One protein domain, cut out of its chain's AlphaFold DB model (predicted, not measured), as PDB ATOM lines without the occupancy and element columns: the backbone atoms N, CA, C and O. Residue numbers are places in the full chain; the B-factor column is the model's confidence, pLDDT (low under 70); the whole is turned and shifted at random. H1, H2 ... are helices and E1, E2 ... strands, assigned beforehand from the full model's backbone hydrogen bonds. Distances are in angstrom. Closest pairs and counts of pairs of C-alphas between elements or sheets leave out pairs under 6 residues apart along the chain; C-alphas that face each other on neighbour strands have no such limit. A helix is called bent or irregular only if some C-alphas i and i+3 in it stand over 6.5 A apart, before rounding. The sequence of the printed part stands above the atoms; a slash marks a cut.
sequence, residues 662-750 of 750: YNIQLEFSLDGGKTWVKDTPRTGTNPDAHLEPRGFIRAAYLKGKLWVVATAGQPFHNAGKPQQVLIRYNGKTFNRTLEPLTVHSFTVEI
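This is residues 662 to 750 of the 750 residues of an uncharacterized protein of Siphonobacter sp. BAB-5385 (UniProt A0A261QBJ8). A small two-sheet sandwich, E1 E3 E4 E7 facing E2 E5 E6 with strands crossed at 32 degrees, has two short helices, H1 and H2, at one end. Residues 683 to 688 stick out there. The 89 printed residues run E1 E2 H1 E3 E4 H2 E5 E6 E7; both sheets, ordered E1 - E3 - E4 - E7 and E2 - E5 - E6, are antiparallel, and the class is mixed. The whole is compact, radius of gyration of the C-alphas 12.9 A, but elongated, 40 by 25 by 25 A.

In the larger sheet, E3, residues 697 to 702, and E4, residues 705 to 711, form a hairpin, with N 700 and O 707 at 2.8 A. E7, residues 743 to 749, is an edge strand beside E4, with N 708 and O 746 at 2.8 A. E1, residues 662 to 665, is the other edge strand, with N 699 and O 664 at 2.9 A. E1 runs on into E2, residues 667 to 669, at 38 degrees. E5, residues 723 to 729, is antiparallel to E2, with N 669 and O 726 at 2.8 A, and forms a hairpin with E6, residues 732 to 738, with N 727 and O 734 at 2.8 A. The two sheets' facing parts are 10.6 A centre to centre. H1, residues 687 to 691, touches H2, residues 714 to 719; their closest C-alphas, of His 690 and Gln 714, are 5.7 A apart. H2 only grazes the sheet E2 E5 E6, with residues 715 to 717. Every O i to N i+4 pair is within hydrogen-bond range in H2; H1 has 0 of 1, and 1 of 2 O i to N i+3 pairs.

E1 begins at C-alpha 662 (72.676, 159.670, 194.554), and E7 ends at C-alpha 749 (66.727, 160.533, 179.744). E7 is 20.0 A long, E4 19.7 A, E5 19.3 A, E6 19.0 A and E3 16.9 A. H1 is irregular, with C-alphas 687 and 690 at 7.2 A.

The C-alphas farthest apart, of Pro 687 and Lys 703, are 40.6 A apart. The printed part has no cut. The link E2 to H1, 17 residues, is long. Residues 680 to 691 have pLDDT under 70; the mean of the printed part is 82.9.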
ATOM      1  N   TYR A 662      71.318 159.158 194.741       85.25
ATOM      2  CA  TYR A 662      72.676 159.670 194.554       85.25
ATOM      3  C   TYR A 662      73.699 158.541 194.550       85.25
ATOM      4  O   TYR A 662      73.404 157.417 194.956       85.25
ATOM      5  N   ASN A 663      74.917 158.890 194.148       84.62
ATOM      6  CA  ASN A 663      76.094 158.036 194.180       84.62
ATOM      7  C   ASN A 663      75.922 156.716 193.411       84.62
ATOM      8  O   ASN A 663      76.371 155.651 193.834       84.62
ATOM      9  N   ILE A 664      75.246 156.785 192.267       88.81
ATOM     10  CA  ILE A 664      75.050 155.638 191.387       88.81
ATOM     11  C   ILE A 664      76.373 155.356 190.676       88.81
ATOM     12  O   ILE A 664      76.889 156.200 189.940       88.81
ATOM     13  N   GLN A 665      76.907 154.154 190.882       89.00
ATOM     14  CA  GLN A 665      78.075 153.652 190.165       89.00
ATOM     15  C   GLN A 665      77.607 153.053 188.837       89.00
ATOM     16  O   GLN A 665      76.984 151.990 188.812       89.00
ATOM     17  N   LEU A 666      77.861 153.762 187.739       89.44
ATOM     18  CA  LEU A 666      77.412 153.330 186.420       89.44
ATOM     19  C   LEU A 666      78.310 152.229 185.856       89.44
ATOM     20  O   LEU A 666      79.517 152.192 186.106       89.44
ATOM     21  N   GLU A 667      77.711 151.342 185.064       91.69
ATOM     22  CA  GLU A 667      78.460 150.395 184.247       91.69
ATOM     23  C   GLU A 667      78.905 151.076 182.958       91.69
ATOM     24  O   GLU A 667      78.143 151.818 182.332       91.69
ATOM     25  N   PHE A 668      80.126 150.796 182.525       91.44
ATOM     26  CA  PHE A 668      80.651 151.309 181.272       91.44
ATOM     27  C   PHE A 668      81.557 150.302 180.575       91.44
ATOM     28  O   PHE A 668      82.067 149.359 181.177       91.44
ATOM     29  N   SER A 669      81.751 150.511 179.280       90.50
ATOM     30  CA  SER A 669      82.590 149.694 178.421       90.50
ATOM     31  C   SER A 669      83.590 150.564 177.669       90.50
ATOM     32  O   SER A 669      83.244 151.634 177.158       90.50
ATOM     33  N   LEU A 670      84.829 150.073 177.590       87.75
ATOM     34  CA  LEU A 670      85.930 150.682 176.835       87.75
ATOM     35  C   LEU A 670      86.177 149.989 175.484       87.75
ATOM     36  O   LEU A 670      86.998 150.449 174.696       87.75
ATOM     37  N   ASP A 671      85.487 148.878 175.215       84.12
ATOM     38  CA  ASP A 671      85.705 148.005 174.055       84.12
ATOM     39  C   ASP A 671      84.454 147.840 173.172       84.12
ATOM     40  O   ASP A 671      84.346 146.890 172.390       84.12
ATOM     41  N   GLY A 672      83.518 148.791 173.277       84.12
ATOM     42  CA  GLY A 672      82.298 148.830 172.470       84.12
ATOM     43  C   GLY A 672      81.210 147.860 172.935       84.12
ATOM     44  O   GLY A 672      80.402 147.417 172.123       84.12
ATOM     45  N   GLY A 673      81.187 147.521 174.225       85.19
ATOM     46  CA  GLY A 673      80.153 146.707 174.867       85.19
ATOM     47  C   GLY A 673      80.490 145.221 174.997       85.19
ATOM     48  O   GLY A 673      79.608 144.452 175.386       85.19
ATOM     49  N   LYS A 674      81.729 144.804 174.692       83.00
ATOM     50  CA  LYS A 674      82.156 143.404 174.866       83.00
ATOM     51  C   LYS A 674      82.393 143.092 176.340       83.00
ATOM     52  O   LYS A 674      82.000 142.024 176.804       83.00
ATOM     53  N   THR A 675      82.989 144.029 177.069       85.62
ATOM     54  CA  THR A 675      83.157 143.964 178.521       85.62
ATOM     55  C   THR A 675      82.515 145.172 179.187       85.62
ATOM     56  O   THR A 675      82.526 146.282 178.652       85.62
ATOM     57  N   TRP A 676      81.927 144.935 180.359       84.62
ATOM     58  CA  TRP A 676      81.285 145.950 181.184       84.62
ATOM     59  C   TRP A 676      81.974 145.978 182.536       84.62
ATOM     60  O   TRP A 676      82.150 144.937 183.167       84.62
ATOM     61  N   VAL A 677      82.370 147.166 182.963       84.56
ATOM     62  CA  VAL A 677      83.020 147.405 184.247       84.56
ATOM     63  C   VAL A 677      82.231 148.450 185.019       84.56
ATOM     64  O   VAL A 677      81.629 149.346 184.431       84.56
ATOM     65  N   LYS A 678      82.235 148.341 186.343       79.00
ATOM     66  CA  LYS A 678      81.719 149.387 187.227       79.00
ATOM     67  C   LYS A 678      82.845 150.318 187.641       79.00
ATOM     68  O   LYS A 678      84.022 149.944 187.643       79.00
ATOM     69  N   ASP A 679      82.470 151.524 188.037       71.12
ATOM     70  CA  ASP A 679      83.383 152.467 188.671       71.12
ATOM     71  C   ASP A 679      83.655 152.044 190.131       71.12
ATOM     72  O   ASP A 679      83.107 152.586 191.090       71.12
ATOM     73  N   THR A 680      84.462 150.993 190.285       67.31
ATOM     74  CA  THR A 680      84.889 150.438 191.577       67.31
ATOM     75  C   THR A 680      85.973 151.311 192.223       67.31
ATOM     76  O   THR A 680      86.804 151.852 191.485       67.31
ATOM     77  N   PRO A 681      86.045 151.386 193.568       64.56
ATOM     78  CA  PRO A 681      87.111 152.083 194.291       64.56
ATOM     79  C   PRO A 681      88.509 151.718 193.785       64.56
ATOM     80  O   PRO A 681      88.796 150.553 193.490       64.56
ATOM     81  N   ARG A 682      89.386 152.720 193.686       62.81
ATOM     82  CA  ARG A 682      90.783 152.549 193.262       62.81
ATOM     83  C   ARG A 682      91.669 153.017 194.403       62.81
ATOM     84  O   ARG A 682      91.838 154.215 194.598       62.81
ATOM     85  N   THR A 683      92.267 152.085 195.134       52.56
ATOM     86  CA  THR A 683      93.107 152.444 196.279       52.56
ATOM     87  C   THR A 683      94.363 153.184 195.813       52.56
ATOM     88  O   THR A 683      95.187 152.627 195.084       52.56
ATOM     89  N   GLY A 684      94.556 154.419 196.288       46.69
ATOM     90  CA  GLY A 684      95.743 155.242 196.006       46.69
ATOM     91  C   GLY A 684      97.072 154.691 196.551       46.69
ATOM     92  O   GLY A 684      98.109 155.325 196.385       46.69
ATOM     93  N   THR A 685      97.046 153.524 197.198       47.91
ATOM     94  CA  THR A 685      98.218 152.766 197.653       47.91
ATOM     95  C   THR A 685      98.897 151.980 196.533       47.91
ATOM     96  O   THR A 685     100.044 151.576 196.701       47.91
ATOM     97  N   ASN A 686      98.224 151.757 195.396       53.97
ATOM     98  CA  ASN A 686      98.830 151.080 194.255       53.97
ATOM     99  C   ASN A 686      99.654 152.088 193.425       53.97
ATOM    100  O   ASN A 686      99.058 152.991 192.826       53.97
ATOM    101  N   PRO A 687     100.991 151.944 193.340       50.78
ATOM    102  CA  PRO A 687     101.828 152.843 192.547       50.78
ATOM    103  C   PRO A 687     101.464 152.833 191.057       50.78
ATOM    104  O   PRO A 687     101.604 153.865 190.404       50.78
ATOM    105  N   ASP A 688     100.904 151.738 190.538       58.06
ATOM    106  CA  ASP A 688     100.509 151.590 189.132       58.06
ATOM    107  C   ASP A 688      99.100 152.102 188.839       58.06
ATOM    108  O   ASP A 688      98.657 152.070 187.691       58.06
ATOM    109  N   ALA A 689      98.382 152.621 189.843       59.78
ATOM    110  CA  ALA A 689      97.026 153.117 189.637       59.78
ATOM    111  C   ALA A 689      96.981 154.164 188.510       59.78
ATOM    112  O   ALA A 689      96.063 154.156 187.703       59.78
ATOM    113  N   HIS A 690      98.017 154.995 188.360       61.94
ATOM    114  CA  HIS A 690      98.127 155.997 187.293       61.94
ATOM    115  C   HIS A 690      98.172 155.431 185.851       61.94
ATOM    116  O   HIS A 690      98.107 156.206 184.894       61.94
ATOM    117  N   LEU A 691      98.285 154.112 185.676       68.31
ATOM    118  CA  LEU A 691      98.197 153.420 184.385       68.31
ATOM    119  C   LEU A 691      96.778 152.916 184.074       68.31
ATOM    120  O   LEU A 691      96.541 152.401 182.985       68.31
ATOM    121  N   GLU A 692      95.830 153.070 185.001       75.31
ATOM    122  CA  GLU A 692      94.464 152.563 184.882       75.31
ATOM    123  C   GLU A 692      93.684 153.281 183.760       75.31
ATOM    124  O   GLU A 692      93.412 154.485 183.863       75.31
ATOM    125  N   PRO A 693      93.280 152.568 182.688       79.12
ATOM    126  CA  PRO A 693      92.504 153.155 181.600       79.12
ATOM    127  C   PRO A 693      91.050 153.454 181.978       79.12
ATOM    128  O   PRO A 693      90.395 154.216 181.267       79.12
ATOM    129  N   ARG A 694      90.506 152.876 183.054       85.00
ATOM    130  CA  ARG A 694      89.128 153.141 183.482       85.00
ATOM    131  C   ARG A 694      88.977 154.565 184.024       85.00
ATOM    132  O   ARG A 694      89.629 154.918 185.005       85.00
ATOM    133  N   GLY A 695      88.049 155.331 183.457       81.69
ATOM    134  CA  GLY A 695      87.603 156.617 184.000       81.69
ATOM    135  C   GLY A 695      86.751 156.486 185.267       81.69
ATOM    136  O   GLY A 695      86.289 155.393 185.601       81.69
ATOM    137  N   PHE A 696      86.530 157.595 185.973       86.69
ATOM    138  CA  PHE A 696      85.498 157.671 187.015       86.69
ATOM    139  C   PHE A 696      84.185 158.100 186.364       86.69
ATOM    140  O   PHE A 696      84.196 159.038 185.565       86.69
ATOM    141  N   ILE A 697      83.081 157.421 186.675       91.38
ATOM    142  CA  ILE A 697      81.748 157.665 186.108       91.38
ATOM    143  C   ILE A 697      80.698 157.422 187.205       91.38
ATOM    144  O   ILE A 697      80.371 156.280 187.545       91.38
ATOM    145  N   ARG A 698      80.149 158.512 187.748       90.31
ATOM    146  CA  ARG A 698      79.100 158.507 188.783       90.31
ATOM    147  C   ARG A 698      77.844 159.194 188.274       90.31
ATOM    148  O   ARG A 698      77.903 160.006 187.350       90.31
ATOM    149  N   ALA A 699      76.715 158.907 188.907       92.75
ATOM    150  CA  ALA A 699      75.474 159.591 188.594       92.75
ATOM    151  C   ALA A 699      74.543 159.818 189.785       92.75
ATOM    152  O   ALA A 699      74.643 159.165 190.824       92.75
ATOM    153  N   ALA A 700      73.598 160.730 189.577       91.69
ATOM    154  CA  ALA A 700      72.380 160.861 190.356       91.69
ATOM    155  C   ALA A 700      71.161 160.663 189.444       91.69
ATOM    156  O   ALA A 700      71.148 161.119 188.301       91.69
ATOM    157  N   TYR A 701      70.129 159.993 189.942       93.12
ATOM    158  CA  TYR A 701      68.899 159.709 189.211       93.12
ATOM    159  C   TYR A 701      67.706 160.412 189.852       93.12
ATOM    160  O   TYR A 701      67.515 160.356 191.068       93.12
ATOM    161  N   LEU A 702      66.868 161.027 189.024       92.38
ATOM    162  CA  LEU A 702      65.618 161.642 189.438       92.38
ATOM    163  C   LEU A 702      64.572 161.517 188.324       92.38
ATOM    164  O   LEU A 702      64.702 162.140 187.277       92.38
ATOM    165  N   LYS A 703      63.484 160.779 188.584       91.25
ATOM    166  CA  LYS A 703      62.268 160.741 187.740       91.25
ATOM    167  C   LYS A 703      62.546 160.544 186.240       91.25
ATOM    168  O   LYS A 703      62.124 161.353 185.421       91.25
ATOM    169  N   GLY A 704      63.254 159.478 185.888       89.56
ATOM    170  CA  GLY A 704      63.602 159.186 184.495       89.56
ATOM    171  C   GLY A 704      64.819 159.953 183.983       89.56
ATOM    172  O   GLY A 704      65.319 159.608 182.931       89.56
ATOM    173  N   LYS A 705      65.376 160.911 184.727       92.69
ATOM    174  CA  LYS A 705      66.605 161.607 184.337       92.69
ATOM    175  C   LYS A 705      67.807 161.102 185.111       92.69
ATOM    176  O   LYS A 705      67.733 160.904 186.323       92.69
ATOM    177  N   LEU A 706      68.932 160.977 184.425       93.25
ATOM    178  CA  LEU A 706      70.223 160.624 184.997       93.25
ATOM    179  C   LEU A 706      71.203 161.778 184.783       93.25
ATOM    180  O   LEU A 706      71.550 162.088 183.647       93.25
ATOM    181  N   TRP A 707      71.644 162.412 185.864       93.19
ATOM    182  CA  TRP A 707      72.766 163.344 185.862       93.19
ATOM    183  C   TRP A 707      74.057 162.555 186.045       93.19
ATOM    184  O   TRP A 707      74.257 161.935 187.083       93.19
ATOM    185  N   VAL A 708      74.918 162.569 185.033       92.50
ATOM    186  CA  VAL A 708      76.178 161.827 184.989       92.50
ATOM    187  C   VAL A 708      77.349 162.792 185.111       92.50
ATOM    188  O   VAL A 708      77.360 163.832 184.453       92.50
ATOM    189  N   VAL A 709      78.349 162.409 185.902       91.81
ATOM    190  CA  VAL A 709      79.657 163.062 185.979       91.81
ATOM    191  C   VAL A 709      80.730 162.033 185.649       91.81
ATOM    192  O   VAL A 709      80.750 160.943 186.225       91.81
ATOM    193  N   ALA A 710      81.593 162.360 184.692       91.06
ATOM    194  CA  ALA A 710      82.557 161.430 184.124       91.06
ATOM    195  C   ALA A 710      83.899 162.096 183.795       91.06
ATOM    196  O   ALA A 710      83.950 163.243 183.361       91.06
ATOM    197  N   THR A 711      84.992 161.356 183.933       87.75
ATOM    198  CA  THR A 711      86.336 161.764 183.486       87.75
ATOM    199  C   THR A 711      87.005 160.611 182.762       87.75
ATOM    200  O   THR A 711      86.722 159.451 183.066       87.75
ATOM    201  N   ALA A 712      87.897 160.910 181.818       84.25
ATOM    202  CA  ALA A 712      88.681 159.872 181.165       84.25
ATOM    203  C   ALA A 712      89.640 159.174 182.159       84.25
ATOM    204  O   ALA A 712      89.935 159.676 183.247       84.25
ATOM    205  N   GLY A 713      90.131 157.990 181.800       81.88
ATOM    206  CA  GLY A 713      91.182 157.294 182.543       81.88
ATOM    207  C   GLY A 713      92.533 157.997 182.416       81.88
ATOM    208  O   GLY A 713      92.821 158.648 181.409       81.88
ATOM    209  N   GLN A 714      93.401 157.841 183.417       78.12
ATOM    210  CA  GLN A 714      94.674 158.571 183.513       78.12
ATOM    211  C   GLN A 714      95.569 158.477 182.250       78.12
ATOM    212  O   GLN A 714      96.127 159.509 181.857       78.12
ATOM    213  N   PRO A 715      95.685 157.327 181.548       79.06
ATOM    214  CA  PRO A 715      96.445 157.241 180.299       79.06
ATOM    215  C   PRO A 715      95.962 158.197 179.200       79.06
ATOM    216  O   PRO A 715      96.778 158.716 178.440       79.06
ATOM    217  N   PHE A 716      94.657 158.466 179.124       83.56
ATOM    218  CA  PHE A 716      94.058 159.344 178.115       83.56
ATOM    219  C   PHE A 716      94.349 160.818 178.407       83.56
ATOM    220  O   PHE A 716      94.748 161.555 177.504       83.56
ATOM    221  N   HIS A 717      94.272 161.216 179.684       76.31
ATOM    222  CA  HIS A 717      94.713 162.540 180.137       76.31
ATOM    223  C   HIS A 717      96.196 162.775 179.820       76.31
ATOM    224  O   HIS A 717      96.540 163.801 179.237       76.31
ATOM    225  N   ASN A 718      97.061 161.799 180.125       73.25
ATOM    226  CA  ASN A 718      98.502 161.893 179.864       73.25
ATOM    227  C   ASN A 718      98.825 161.962 178.367       73.25
ATOM    228  O   ASN A 718      99.743 162.669 177.960       73.25
ATOM    229  N   ALA A 719      98.078 161.220 177.547       76.31
ATOM    230  CA  ALA A 719      98.260 161.212 176.103       76.31
ATOM    231  C   ALA A 719      97.643 162.436 175.407       76.31
ATOM    232  O   ALA A 719      97.853 162.596 174.204       76.31
ATOM    233  N   GLY A 720      96.856 163.256 176.116       77.25
ATOM    234  CA  GLY A 720      96.061 164.322 175.507       77.25
ATOM    235  C   GLY A 720      95.081 163.784 174.462       77.25
ATOM    236  O   GLY A 720      94.853 164.436 173.445       77.25
ATOM    237  N   LYS A 721      94.540 162.576 174.676       84.94
ATOM    238  CA  LYS A 721      93.643 161.902 173.728       84.94
ATOM    239  C   LYS A 721      92.255 161.696 174.331       84.94
ATOM    240  O   LYS A 721      92.171 161.345 175.506       84.94
ATOM    241  N   PRO A 722      91.185 161.841 173.534       87.12
ATOM    242  CA  PRO A 722      89.841 161.523 173.987       87.12
ATOM    243  C   PRO A 722      89.672 160.019 174.235       87.12
ATOM    244  O   PRO A 722      90.275 159.187 173.548       87.12
ATOM    245  N   GLN A 723      88.811 159.672 175.190       90.06
ATOM    246  CA  GLN A 723      88.400 158.303 175.488       90.06
ATOM    247  C   GLN A 723      86.943 158.081 175.083       90.06
ATOM    248  O   GLN A 723      86.052 158.781 175.552       90.06
ATOM    249  N   GLN A 724      86.683 157.075 174.250       91.38
ATOM    250  CA  GLN A 724      85.316 156.646 173.952       91.38
ATOM    251  C   GLN A 724      84.813 155.706 175.048       91.38
ATOM    252  O   GLN A 724      85.503 154.746 175.396       91.38
ATOM    253  N   VAL A 725      83.616 155.975 175.570       91.81
ATOM    254  CA  VAL A 725      82.950 155.126 176.562       91.81
ATOM    255  C   VAL A 725      81.499 154.866 176.168       91.81
ATOM    256  O   VAL A 725      80.777 155.764 175.730       91.81
ATOM    257  N   LEU A 726      81.066 153.624 176.357       93.25
ATOM    258  CA  LEU A 726      79.668 153.212 176.257       93.25
ATOM    259  C   LEU A 726      79.157 152.998 177.685       93.25
ATOM    260  O   LEU A 726      79.698 152.159 178.395       93.25
ATOM    261  N   ILE A 727      78.158 153.759 178.123       93.25
ATOM    262  CA  ILE A 727      77.657 153.773 179.506       93.25
ATOM    263  C   ILE A 727      76.270 153.129 179.543       93.25
ATOM    264  O   ILE A 727      75.462 153.367 178.643       93.25
ATOM    265  N   ARG A 728      75.984 152.326 180.574       91.12
ATOM    266  CA  ARG A 728      74.716 151.607 180.744       91.12
ATOM    267  C   ARG A 728      74.089 151.846 182.116       91.12
ATOM    268  O   ARG A 728      74.766 151.801 183.143       91.12
ATOM    269  N   TYR A 729      72.772 152.035 182.117       91.25
ATOM    270  CA  TYR A 729      71.935 152.103 183.316       91.25
ATOM    271  C   TYR A 729      70.521 151.597 183.006       91.25
ATOM    272  O   TYR A 729      69.949 151.969 181.983       91.25
ATOM    273  N   ASN A 730      69.963 150.733 183.862       87.88
ATOM    274  CA  ASN A 730      68.616 150.152 183.717       87.88
ATOM    275  C   ASN A 730      68.286 149.643 182.297       87.88
ATOM    276  O   ASN A 730      67.211 149.887 181.760       87.88
ATOM    277  N   GLY A 731      69.236 148.949 181.660       84.25
ATOM    278  CA  GLY A 731      69.056 148.373 180.321       84.25
ATOM    279  C   GLY A 731      69.148 149.367 179.155       84.25
ATOM    280  O   GLY A 731      69.173 148.931 178.005       84.25
ATOM    281  N   LYS A 732      69.260 150.675 179.419       90.06
ATOM    282  CA  LYS A 732      69.572 151.685 178.400       90.06
ATOM    283  C   LYS A 732      71.065 151.943 178.321       90.06
ATOM    284  O   LYS A 732      71.768 151.923 179.330       90.06
ATOM    285  N   THR A 733      71.518 152.236 177.109       91.88
ATOM    286  CA  THR A 733      72.927 152.447 176.803       91.88
ATOM    287  C   THR A 733      73.111 153.722 175.990       91.88
ATOM    288  O   THR A 733      72.340 153.981 175.068       91.88
ATOM    289  N   PHE A 734      74.143 154.500 176.303       92.81
ATOM    290  CA  PHE A 734      74.488 155.730 175.592       92.81
ATOM    291  C   PHE A 734      76.008 155.893 175.468       92.81
ATOM    292  O   PHE A 734      76.771 155.431 176.312       92.81
ATOM    293  N   ASN A 735      76.447 156.544 174.391       91.38
ATOM    294  CA  ASN A 735      77.861 156.781 174.095       91.38
ATOM    295  C   ASN A 735      78.306 158.165 174.555       91.38
ATOM    296  O   ASN A 735      77.553 159.133 174.420       91.38
ATOM    297  N   ARG A 736      79.553 158.273 175.017       90.69
ATOM    298  CA  ARG A 736      80.214 159.552 175.288       90.69
ATOM    299  C   ARG A 736      81.689 159.531 174.907       90.69
ATOM    300  O   ARG A 736      82.387 158.541 175.108       90.69
ATOM    301  N   THR A 737      82.152 160.678 174.421       91.25
ATOM    302  CA  THR A 737      83.571 160.993 174.262       91.25
ATOM    303  C   THR A 737      84.022 161.776 175.489       91.25
ATOM    304  O   THR A 737      83.499 162.854 175.749       91.25
ATOM    305  N   LEU A 738      84.976 161.245 176.246       88.69
ATOM    306  CA  LEU A 738      85.581 161.923 177.387       88.69
ATOM    307  C   LEU A 738      86.890 162.574 176.941       88.69
ATOM    308  O   LEU A 738      87.899 161.898 176.736       88.69
ATOM    309  N   GLU A 739      86.857 163.890 176.766       87.12
ATOM    310  CA  GLU A 739      88.035 164.699 176.451       87.12
ATOM    311  C   GLU A 739      89.067 164.697 177.595       87.12
ATOM    312  O   GLU A 739      88.690 164.686 178.773       87.12
ATOM    313  N   PRO A 740      90.374 164.733 177.275       80.12
ATOM    314  CA  PRO A 740      91.430 164.812 178.273       80.12
ATOM    315  C   PRO A 740      91.368 166.141 179.040       80.12
ATOM    316  O   PRO A 740      90.883 167.159 178.552       80.12
ATOM    317  N   LEU A 741      91.895 166.116 180.265       76.06
ATOM    318  CA  LEU A 741      91.929 167.238 181.223       76.06
ATOM    319  C   LEU A 741      90.564 167.926 181.408       76.06
ATOM    320  O   LEU A 741      90.492 169.130 181.627       76.06
ATOM    321  N   THR A 742      89.486 167.150 181.302       80.38
ATOM    322  CA  THR A 742      88.110 167.633 181.390       80.38
ATOM    323  C   THR A 742      87.284 166.666 182.230       80.38
ATOM    324  O   THR A 742      87.332 165.455 182.008       80.38
ATOM    325  N   VAL A 743      86.499 167.197 183.169       84.69
ATOM    326  CA  VAL A 743      85.385 166.456 183.773       84.69
ATOM    327  C   VAL A 743      84.104 166.848 183.055       84.69
ATOM    328  O   VAL A 743      83.758 168.024 182.947       84.69
ATOM    329  N   HIS A 744      83.400 165.837 182.570       87.88
ATOM    330  CA  HIS A 744      82.149 165.954 181.845       87.88
ATOM    331  C   HIS A 744      80.998 165.826 182.824       87.88
ATOM    332  O   HIS A 744      80.991 164.929 183.660       87.88
ATOM    333  N   SER A 745      80.012 166.703 182.702       88.50
ATOM    334  CA  SER A 745      78.765 166.631 183.455       88.50
ATOM    335  C   SER A 745      77.612 166.874 182.501       88.50
ATOM    336  O   SER A 745      77.614 167.888 181.802       88.50
ATOM    337  N   PHE A 746      76.656 165.953 182.455       88.62
ATOM    338  CA  PHE A 746      75.537 166.000 181.514       88.62
ATOM    339  C   PHE A 746      74.329 165.223 182.047       88.62
ATOM    340  O   PHE A 746      74.458 164.385 182.939       88.62
ATOM    341  N   THR A 747      73.152 165.480 181.483       90.00
ATOM    342  CA  THR A 747      71.922 164.730 181.764       90.00
ATOM    343  C   THR A 747      71.550 163.812 180.603       90.00
ATOM    344  O   THR A 747      71.865 164.085 179.444       90.00
ATOM    345  N   VAL A 748      70.906 162.689 180.920       89.81
ATOM    346  CA  VAL A 748      70.365 161.723 179.952       89.81
ATOM    347  C   VAL A 748      68.981 161.275 180.418       89.81
ATOM    348  O   VAL A 748      68.771 161.058 181.610       89.81
ATOM    349  N   GLU A 749      68.047 161.119 179.483       89.19
ATOM    350  CA  GLU A 749      66.727 160.533 179.744       89.19
ATOM    351  C   GLU A 749      66.810 158.991 179.708       89.19
ATOM    352  O   GLU A 749      67.322 158.395 178.754       89.19
ATOM    353  N   ILE A 750      66.305 158.345 180.759       85.69
ATOM    354  CA  ILE A 750      66.364 156.904 181.071       85.69
ATOM    355  C   ILE A 750      64.994 156.248 180.990       85.69
ATOM    356  O   ILE A 750      63.955 156.928 180.920       85.69
TER     357      ILE A 750